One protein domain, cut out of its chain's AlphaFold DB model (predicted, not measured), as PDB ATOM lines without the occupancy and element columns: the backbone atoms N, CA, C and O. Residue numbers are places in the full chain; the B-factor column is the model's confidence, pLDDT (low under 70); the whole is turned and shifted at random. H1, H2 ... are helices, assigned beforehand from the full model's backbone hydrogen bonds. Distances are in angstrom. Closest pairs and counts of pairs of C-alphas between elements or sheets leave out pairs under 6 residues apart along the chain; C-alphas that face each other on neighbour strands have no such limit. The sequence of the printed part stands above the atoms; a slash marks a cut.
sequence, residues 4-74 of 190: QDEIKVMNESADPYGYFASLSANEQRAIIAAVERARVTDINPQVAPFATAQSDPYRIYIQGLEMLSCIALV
ATOM      1  N   GLN A   4     151.943 100.232  88.756       79.69
ATOM      2  CA  GLN A   4     150.836  99.364  89.173       79.69
ATOM      3  C   GLN A   4     150.910  99.042  90.667       79.69
ATOM      4  O   GLN A   4     149.887  99.024  91.344       79.69
ATOM      5  N   ASP A   5     152.120  98.852  91.188       84.94
ATOM      6  CA  ASP A   5     152.354  98.681  92.620       84.94
ATOM      7  C   ASP A   5     151.955  99.958  93.387       84.94
ATOM      8  O   ASP A   5     151.271  99.874  94.400       84.94
ATOM      9  N   GLU A   6     152.304 101.142  92.864       85.69
ATOM     10  CA  GLU A   6     151.912 102.439  93.440       85.69
ATOM     11  C   GLU A   6     150.385 102.624  93.480       85.69
ATOM     12  O   GLU A   6     149.831 103.031  94.500       85.69
ATOM     13  N   ILE A   7     149.687 102.274  92.392       78.75
ATOM     14  CA  ILE A   7     148.215 102.302  92.333       78.75
ATOM     15  C   ILE A   7     147.616 101.360  93.380       78.75
ATOM     16  O   ILE A   7     146.648 101.715  94.052       78.75
ATOM     17  N   LYS A   8     148.191 100.165  93.536       82.19
ATOM     18  CA  LYS A   8     147.723  99.193  94.521       82.19
ATOM     19  C   LYS A   8     147.881  99.725  95.948       82.19
ATOM     20  O   LYS A   8     146.909  99.712  96.694       82.19
ATOM     21  N   VAL A   9     149.063 100.231  96.306       85.31
ATOM     22  CA  VAL A   9     149.322 100.795  97.643       85.31
ATOM     23  C   VAL A   9     148.399 101.979  97.924       85.31
ATOM     24  O   VAL A   9     147.829 102.069  99.006       85.31
ATOM     25  N   MET A  10     148.206 102.856  96.939       84.06
ATOM     26  CA  MET A  10     147.290 103.988  97.036       84.06
ATOM     27  C   MET A  10     145.851 103.541  97.333       84.06
ATOM     28  O   MET A  10     145.236 104.076  98.250       84.06
ATOM     29  N   ASN A  11     145.335 102.545  96.607       74.75
ATOM     30  CA  ASN A  11     143.971 102.033  96.788       74.75
ATOM     31  C   ASN A  11     143.781 101.259  98.103       74.75
ATOM     32  O   ASN A  11     142.678 101.223  98.642       74.75
ATOM     33  N   GLU A  12     144.841 100.638  98.622       82.12
ATOM     34  CA  GLU A  12     144.840  99.923  99.906       82.12
ATOM     35  C   GLU A  12     145.147 100.846 101.105       82.12
ATOM     36  O   GLU A  12     145.056 100.419 102.258       82.12
ATOM     37  N   SER A  13     145.509 102.111 100.858       83.88
ATOM     38  CA  SER A  13     145.860 103.077 101.898       83.88
ATOM     39  C   SER A  13     144.643 103.488 102.729       83.88
ATOM     40  O   SER A  13     143.558 103.733 102.206       83.88
ATOM     41  N   ALA A  14     144.851 103.662 104.036       82.12
ATOM     42  CA  ALA A  14     143.866 104.295 104.916       82.12
ATOM     43  C   ALA A  14     143.668 105.793 104.600       82.12
ATOM     44  O   ALA A  14     142.626 106.355 104.924       82.12
ATOM     45  N   ASP A  15     144.661 106.423 103.964       84.69
ATOM     46  CA  ASP A  15     144.587 107.781 103.424       84.69
ATOM     47  C   ASP A  15     145.175 107.801 101.998       84.69
ATOM     48  O   ASP A  15     146.366 108.081 101.805       84.69
ATOM     49  N   PRO A  16     144.377 107.437 100.975       86.88
ATOM     50  CA  PRO A  16     144.815 107.419  99.578       86.88
ATOM     51  C   PRO A  16     145.258 108.794  99.066       86.88
ATOM     52  O   PRO A  16     146.188 108.895  98.265       86.88
ATOM     53  N   TYR A  17     144.629 109.865  99.557       89.12
ATOM     54  CA  TYR A  17     144.931 111.238  99.155       89.12
ATOM     55  C   TYR A  17     146.243 111.727  99.765       89.12
ATOM     56  O   TYR A  17     147.059 112.314  99.054       89.12
ATOM     57  N   GLY A  18     146.475 111.445 101.049       87.25
ATOM     58  CA  GLY A  18     147.750 111.698 101.716       87.25
ATOM     59  C   GLY A  18     148.885 110.885 101.098       87.25
ATOM     60  O   GLY A  18     149.957 111.435 100.840       87.25
ATOM     61  N   TYR A  19     148.631 109.614 100.765       90.19
ATOM     62  CA  TYR A  19     149.586 108.787 100.028       90.19
ATOM     63  C   TYR A  19     149.943 109.420  98.681       90.19
ATOM     64  O   TYR A  19     151.113 109.713  98.439       90.19
ATOM     65  N   PHE A  20     148.948 109.716  97.837       88.88
ATOM     66  CA  PHE A  20     149.165 110.324  96.522       88.88
ATOM     67  C   PHE A  20     149.908 111.667  96.619       88.88
ATOM     68  O   PHE A  20     150.827 111.930  95.839       88.88
ATOM     69  N   ALA A  21     149.565 112.499  97.606       88.50
ATOM     70  CA  ALA A  21     150.237 113.770  97.861       88.50
ATOM     71  C   ALA A  21     151.700 113.606  98.311       88.50
ATOM     72  O   ALA A  21     152.504 114.505  98.068       88.50
ATOM     73  N   SER A  22     152.056 112.479  98.938       91.19
ATOM     74  CA  SER A  22     153.430 112.191  99.372       91.19
ATOM     75  C   SER A  22     154.367 111.767  98.234       91.19
ATOM     76  O   SER A  22     155.588 111.846  98.383       91.19
ATOM     77  N   LEU A  23     153.810 111.345  97.094       90.31
ATOM     78  CA  LEU A  23     154.571 110.906  95.926       90.31
ATOM     79  C   LEU A  23     155.248 112.074  95.204       90.31
ATOM     80  O   LEU A  23     154.776 113.213  95.213       90.31
ATOM     81  N   SER A  24     156.341 111.786  94.495       91.75
ATOM     82  CA  SER A  24     156.981 112.776  93.631       91.75
ATOM     83  C   SER A  24     156.069 113.174  92.466       91.75
ATOM     84  O   SER A  24     155.235 112.402  91.992       91.75
ATOM     85  N   ALA A  25     156.292 114.364  91.902       87.94
ATOM     86  CA  ALA A  25     155.536 114.830  90.736       87.94
ATOM     87  C   ALA A  25     155.634 113.878  89.522       87.94
ATOM     88  O   ALA A  25     154.731 113.835  88.689       87.94
ATOM     89  N   ASN A  26     156.729 113.119  89.398       88.81
ATOM     90  CA  ASN A  26     156.879 112.110  88.347       88.81
ATOM     91  C   ASN A  26     155.996 110.885  88.602       88.81
ATOM     92  O   ASN A  26     155.357 110.405  87.669       88.81
ATOM     93  N   GLU A  27     155.937 110.411  89.846       90.50
ATOM     94  CA  GLU A  27     155.092 109.283  90.251       90.50
ATOM     95  C   GLU A  27     153.607 109.641  90.131       90.50
ATOM     96  O   GLU A  27     152.858 108.901  89.496       90.50
ATOM     97  N   GLN A  28     153.200 110.827  90.598       87.56
ATOM     98  CA  GLN A  28     151.828 111.328  90.431       87.56
ATOM     99  C   GLN A  28     151.410 111.366  88.954       87.56
ATOM    100  O   GLN A  28     150.356 110.846  88.589       87.56
ATOM    101  N   ARG A  29     152.257 111.924  88.073       85.88
ATOM    102  CA  ARG A  29     151.995 111.947  86.622       85.88
ATOM    103  C   ARG A  29     151.916 110.550  86.017       85.88
ATOM    104  O   ARG A  29     151.090 110.319  85.137       85.88
ATOM    105  N   ALA A  30     152.771 109.628  86.458       86.62
ATOM    106  CA  ALA A  30     152.759 108.256  85.969       86.62
ATOM    107  C   ALA A  30     151.455 107.538  86.342       86.62
ATOM    108  O   ALA A  30     150.869 106.881  85.480       86.62
ATOM    109  N   ILE A  31     150.983 107.709  87.581       83.31
ATOM    110  CA  ILE A  31     149.719 107.149  88.078       83.31
ATOM    111  C   ILE A  31     148.529 107.721  87.303       83.31
ATOM    112  O   ILE A  31     147.738 106.947  86.766       83.31
ATOM    113  N   ILE A  32     148.446 109.052  87.164       80.56
ATOM    114  CA  ILE A  32     147.385 109.714  86.386       80.56
ATOM    115  C   ILE A  32     147.352 109.154  84.959       80.56
ATOM    116  O   ILE A  32     146.323 108.653  84.513       80.56
ATOM    117  N   ALA A  33     148.497 109.131  84.271       81.00
ATOM    118  CA  ALA A  33     148.576 108.629  82.900       81.00
ATOM    119  C   ALA A  33     148.256 107.128  82.783       81.00
ATOM    120  O   ALA A  33     147.805 106.661  81.735       81.00
ATOM    121  N   ALA A  34     148.543 106.323  83.808       77.88
ATOM    122  CA  ALA A  34     148.197 104.905  83.821       77.88
ATOM    123  C   ALA A  34     146.681 104.696  83.940       77.88
ATOM    124  O   ALA A  34     146.120 103.917  83.170       77.88
ATOM    125  N   VAL A  35     146.020 105.431  84.835       71.69
ATOM    126  CA  VAL A  35     144.574 105.311  85.049       71.69
ATOM    127  C   VAL A  35     143.765 105.932  83.907       71.69
ATOM    128  O   VAL A  35     142.783 105.341  83.468       71.69
ATOM    129  N   GLU A  36     144.212 107.048  83.327       70.38
ATOM    130  CA  GLU A  36     143.591 107.610  82.118       70.38
ATOM    131  C   GLU A  36     143.667 106.651  80.922       70.38
ATOM    132  O   GLU A  36     142.692 106.500  80.186       70.38
ATOM    133  N   ARG A  37     144.798 105.957  80.732       70.19
ATOM    134  CA  ARG A  37     144.922 104.935  79.680       70.19
ATOM    135  C   ARG A  37     143.963 103.773  79.898       70.19
ATOM    136  O   ARG A  37     143.357 103.323  78.932       70.19
ATOM    137  N   ALA A  38     143.807 103.331  81.143       63.47
ATOM    138  CA  ALA A  38     142.849 102.289  81.485       63.47
ATOM    139  C   ALA A  38     141.397 102.741  81.215       63.47
ATOM    140  O   ALA A  38     140.624 101.997  80.609       63.47
ATOM    141  N   ARG A  39     141.063 104.008  81.518       61.59
ATOM    142  CA  ARG A  39     139.752 104.605  81.197       61.59
ATOM    143  C   ARG A  39     139.419 104.526  79.708       61.59
ATOM    144  O   ARG A  39     138.275 104.266  79.355       61.59
ATOM    145  N   VAL A  40     140.402 104.761  78.834       55.34
ATOM    146  CA  VAL A  40     140.218 104.706  77.372       55.34
ATOM    147  C   VAL A  40     140.032 103.271  76.874       55.34
ATOM    148  O   VAL A  40     139.294 103.053  75.914       55.34
ATOM    149  N   THR A  41     140.658 102.284  77.518       52.97
ATOM    150  CA  THR A  41     140.508 100.871  77.136       52.97
ATOM    151  C   THR A  41     139.182 100.252  77.587       52.97
ATOM    152  O   THR A  41     138.722  99.319  76.934       52.97
ATOM    153  N   ASP A  42     138.537 100.800  78.624       50.81
ATOM    154  CA  ASP A  42     137.240 100.336  79.154       50.81
ATOM    155  C   ASP A  42     136.014 101.073  78.589       50.81
ATOM    156  O   ASP A  42     134.897 100.892  79.078       50.81
ATOM    157  N   ILE A  43     136.166 101.876  77.528       43.62
ATOM    158  CA  ILE A  43     135.023 102.451  76.801       43.62
ATOM    159  C   ILE A  43     134.326 101.345  75.979       43.62
ATOM    160  O   ILE A  43     134.307 101.361  74.752       43.62
ATOM    161  N   ASN A  44     133.718 100.375  76.664       40.59
ATOM    162  CA  ASN A  44     132.550  99.641  76.190       40.59
ATOM    163  C   ASN A  44     131.402  99.849  77.201       40.59
ATOM    164  O   ASN A  44     131.140  98.983  78.040       40.59
ATOM    165  N   PRO A  45     130.725 101.012  77.155       43.56
ATOM    166  CA  PRO A  45     129.807 101.486  78.196       43.56
ATOM    167  C   PRO A  45     128.441 100.770  78.213       43.56
ATOM    168  O   PRO A  45     127.438 101.364  78.590       43.56
ATOM    169  N   GLN A  46     128.357  99.516  77.757       41.94
ATOM    170  CA  GLN A  46     127.089  98.786  77.613       41.94
ATOM    171  C   GLN A  46     127.092  97.360  78.185       41.94
ATOM    172  O   GLN A  46     126.058  96.701  78.118       41.94
ATOM    173  N   VAL A  47     128.206  96.831  78.716       42.34
ATOM    174  CA  VAL A  47     128.277  95.379  79.008       42.34
ATOM    175  C   VAL A  47     129.080  94.989  80.254       42.34
ATOM    176  O   VAL A  47     129.654  93.907  80.288       42.34
ATOM    177  N   ALA A  48     129.108  95.796  81.315       42.81
ATOM    178  CA  ALA A  48     129.497  95.257  82.621       42.81
ATOM    179  C   ALA A  48     128.224  94.772  83.344       42.81
ATOM    180  O   ALA A  48     127.513  95.591  83.927       42.81
ATOM    181  N   PRO A  49     127.853  93.474  83.279       38.06
ATOM    182  CA  PRO A  49     126.731  92.968  84.061       38.06
ATOM    183  C   PRO A  49     126.969  93.262  85.545       38.06
ATOM    184  O   PRO A  49     128.104  93.159  86.009       38.06
ATOM    185  N   PHE A  50     125.908  93.559  86.300       40.91
ATOM    186  CA  PHE A  50     125.937  93.845  87.748       40.91
ATOM    187  C   PHE A  50     126.798  92.859  88.572       40.91
ATOM    188  O   PHE A  50     127.386  93.238  89.578       40.91
ATOM    189  N   ALA A  51     126.953  91.611  88.115       33.12
ATOM    190  CA  ALA A  51     127.828  90.608  88.731       33.12
ATOM    191  C   ALA A  51     129.345  90.897  88.598       33.12
ATOM    192  O   ALA A  51     130.131  90.462  89.433       33.12
ATOM    193  N   THR A  52     129.775  91.630  87.566       41.47
ATOM    194  CA  THR A  52     131.179  92.044  87.351       41.47
ATOM    195  C   THR A  52     131.549  93.301  88.141       41.47
ATOM    196  O   THR A  52     132.701  93.427  88.564       41.47
ATOM    197  N   ALA A  53     130.556  94.145  88.451       44.19
ATOM    198  CA  ALA A  53     130.701  95.323  89.306       44.19
ATOM    199  C   ALA A  53     131.082  94.981  90.762       44.19
ATOM    200  O   ALA A  53     131.604  95.818  91.493       44.19
ATOM    201  N   GLN A  54     130.853  93.727  91.163       42.84
ATOM    202  CA  GLN A  54     131.106  93.201  92.504       42.84
ATOM    203  C   GLN A  54     132.459  92.497  92.669       42.84
ATOM    204  O   GLN A  54     132.794  92.100  93.782       42.84
ATOM    205  N   SER A  55     133.236  92.321  91.597       48.12
ATOM    206  CA  SER A  55     134.581  91.755  91.722       48.12
ATOM    207  C   SER A  55     135.538  92.790  92.325       48.12
ATOM    208  O   SER A  55     135.552  93.946  91.892       48.12
ATOM    209  N   ASP A  56     136.356  92.381  93.300       58.06
ATOM    210  CA  ASP A  56     137.346  93.262  93.939       58.06
ATOM    211  C   ASP A  56     138.208  94.047  92.925       58.06
ATOM    212  O   ASP A  56     138.376  95.250  93.120       58.06
ATOM    213  N   PRO A  57     138.683  93.468  91.795       57.91
ATOM    214  CA  PRO A  57     139.481  94.209  90.819       57.91
ATOM    215  C   PRO A  57     138.726  95.363  90.144       57.91
ATOM    216  O   PRO A  57     139.295  96.437  89.959       57.91
ATOM    217  N   TYR A  58     137.449  95.165  89.795       60.28
ATOM    218  CA  TYR A  58     136.636  96.204  89.154       60.28
ATOM    219  C   TYR A  58     136.296  97.328  90.137       60.28
ATOM    220  O   TYR A  58     136.391  98.506  89.801       60.28
ATOM    221  N   ARG A  59     135.970  96.975  91.384       62.41
ATOM    222  CA  ARG A  59     135.712  97.955  92.443       62.41
ATOM    223  C   ARG A  59     136.945  98.813  92.737       62.41
ATOM    224  O   ARG A  59     136.826 100.031  92.827       62.41
ATOM    225  N   ILE A  60     138.120  98.190  92.844       61.34
ATOM    226  CA  ILE A  60     139.405  98.880  93.047       61.34
ATOM    227  C   ILE A  60     139.694  99.839  91.884       61.34
ATOM    228  O   ILE A  60     140.150 100.963  92.089       61.34
ATOM    229  N   TYR A  61     139.399  99.414  90.657       67.06
ATOM    230  CA  TYR A  61     139.577 100.237  89.469       67.06
ATOM    231  C   TYR A  61     138.666 101.474  89.450       67.06
ATOM    232  O   TYR A  61     139.159 102.585  89.257       67.06
ATOM    233  N   ILE A  62     137.365 101.302  89.706       69.50
ATOM    234  CA  ILE A  62     136.395 102.407  89.765       69.50
ATOM    235  C   ILE A  62     136.766 103.407  90.865       69.50
ATOM    236  O   ILE A  62     136.752 104.609  90.616       69.50
ATOM    237  N   GLN A  63     137.190 102.930  92.039       74.69
ATOM    238  CA  GLN A  63     137.655 103.795  93.130       74.69
ATOM    239  C   GLN A  63     138.886 104.624  92.731       74.69
ATOM    240  O   GLN A  63     138.925 105.833  92.964       74.69
ATOM    241  N   GLY A  64     139.875 104.002  92.080       77.88
ATOM    242  CA  GLY A  64     141.057 104.710  91.582       77.88
ATOM    243  C   GLY A  64     140.720 105.730  90.487       77.88
ATOM    244  O   GLY A  64     141.248 106.846  90.493       77.88
ATOM    245  N   LEU A  65     139.813 105.377  89.568       80.50
ATOM    246  CA  LEU A  65     139.308 106.282  88.534       80.50
ATOM    247  C   LEU A  65     138.589 107.485  89.133       80.50
ATOM    248  O   LEU A  65     138.870 108.618  88.741       80.50
ATOM    249  N   GLU A  66     137.669 107.256  90.065       83.88
ATOM    250  CA  GLU A  66     136.900 108.305  90.725       83.88
ATOM    251  C   GLU A  66     137.826 109.271  91.471       83.88
ATOM    252  O   GLU A  66     137.712 110.489  91.330       83.88
ATOM    253  N   MET A  67     138.818 108.733  92.184       87.00
ATOM    254  CA  MET A  67     139.794 109.538  92.906       87.00
ATOM    255  C   MET A  67     140.624 110.420  91.966       87.00
ATOM    256  O   MET A  67     140.738 111.629  92.175       87.00
ATOM    257  N   LEU A  68     141.214 109.841  90.920       84.12
ATOM    258  CA  LEU A  68     142.109 110.586  90.032       84.12
ATOM    259  C   LEU A  68     141.350 111.567  89.137       84.12
ATOM    260  O   LEU A  68     141.840 112.671  88.895       84.12
ATOM    261  N   SER A  69     140.138 111.215  88.703       84.56
ATOM    262  CA  SER A  69     139.249 112.151  88.006       84.56
ATOM    263  C   SER A  69     138.836 113.313  88.907       84.56
ATOM    264  O   SER A  69     138.886 114.457  88.460       84.56
ATOM    265  N   CYS A  70     138.548 113.069  90.189       89.19
ATOM    266  CA  CYS A  70     138.328 114.139  91.160       89.19
ATOM    267  C   CYS A  70     139.544 115.075  91.243       89.19
ATOM    268  O   CYS A  70     139.403 116.297  91.133       89.19
ATOM    269  N   ILE A  71     140.751 114.513  91.392       87.88
ATOM    270  CA  ILE A  71     141.994 115.290  91.504       87.88
ATOM    271  C   ILE A  71     142.211 116.155  90.258       87.88
ATOM    272  O   ILE A  71     142.579 117.322  90.391       87.88
ATOM    273  N   ALA A  72     141.956 115.605  89.070       84.12
ATOM    274  CA  ALA A  72     142.077 116.318  87.802       84.12
ATOM    275  C   ALA A  72     141.017 117.422  87.626       84.12
ATOM    276  O   ALA A  72     141.311 118.464  87.042       84.12
ATOM    277  N   LEU A  73     139.794 117.211  88.124       86.44
ATOM    278  CA  LEU A  73     138.692 118.173  88.025       86.44
ATOM    279  C   LEU A  73     138.790 119.318  89.038       86.44
ATOM    280  O   LEU A  73     138.268 120.405  88.768       86.44
ATOM    281  N   VAL A  74     139.396 119.065  90.203       90.88
ATOM    282  CA  VAL A  74     139.394 119.992  91.342       90.88
ATOM    283  C   VAL A  74     140.796 120.182  91.923       90.88
ATOM    284  O   VAL A  74     141.445 121.177  91.609       90.88
TER     285      VAL A  74
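AT A GLANCE: This is residues 4 to 74 of the 190 residues of the protein "Protein rhsE" of Corynebacterium minutissimum (UniProt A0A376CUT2). Two long helices, H3 and H4, cross at a steep angle, and the short helix H1 packs on H4 close to the crossing, about perpendicular to both; the short H2 follows round a corner from H1. A long loop without a named element, residues 42 to 55, joins the end of H3 to the start of H4, and residues 40 to 47 stick out from the rest. The printed part has 71 residues, with four named helices in the order H1, H2, H3, H4 and no named strand; its class is all helix. It is compact, with a radius of gyration of the C-alphas of 12.7 A, yet elongated in outline, spanning 37 by 23 by 23 A.

HOW THE PARTS SIT: H1, residues 4 to 12, and H2, residues 16 to 22, touch only at the corner by their link; their closest C-alphas, those of Met 10 and Pro 16, are 4.9 A apart. Their lines stand at a steep tilt of 54 degrees, opposite ways. H2 is close to but not clearly touching H3, residues 25 to 41; the closest C-alphas, those of Phe 20 and Gln 28, are 6.7 A apart. H1 and H3 only just touch, with 3 pairs of C-alphas within 8 A, and H3 does so with residue 31 alone; the closest C-alphas, those of Ile 7 and Ile 31, are 6.6 A apart. Their lines are about perpendicular, at 89 degrees. H4, residues 56 to 73, touches H1 with residues 60 to 64 alone, about perpendicular at 89 degrees; the C-alphas of Asn 11 and Gly 64, the closest, are 6.5 A apart. H3, with residues 32 to 39 alone, touches H4, with residues 64 to 68 alone. Their closest C-alphas, those of Val 35 and Leu 65, are 6.4 A apart, and the two run opposite ways at a steep tilt of 62 degrees. The helix packing is mostly crossed, with no touching pair at a shallow tilt, the corner of H1 and H2 left out. H2 and H4 are near each other. In H1, H2, H3 and H4 every O i to N i+4 pair is within hydrogen-bond range.

IN THESE COORDINATES: H1 begins at C-alpha 4, at (150.836, 99.364, 89.173). H3 measures 24.6 A from C-alpha 25 to C-alpha 41, which is at (140.508, 100.871, 77.136). H4, the longest helix with 18 residues, measures 25.6 A and ends at C-alpha 73, at (138.692, 118.173, 88.025).

THE WHOLE: The C-alphas of Ser 24 and Pro 49 are the two farthest apart, at 37.4 A. The printed part has no cut. The links H1 to H2 and H2 to H3 are tight; H3 to H4 is long, with 14 residues. Mean pLDDT of the printed part is 72.3, and residues 38 to 62 are under 70.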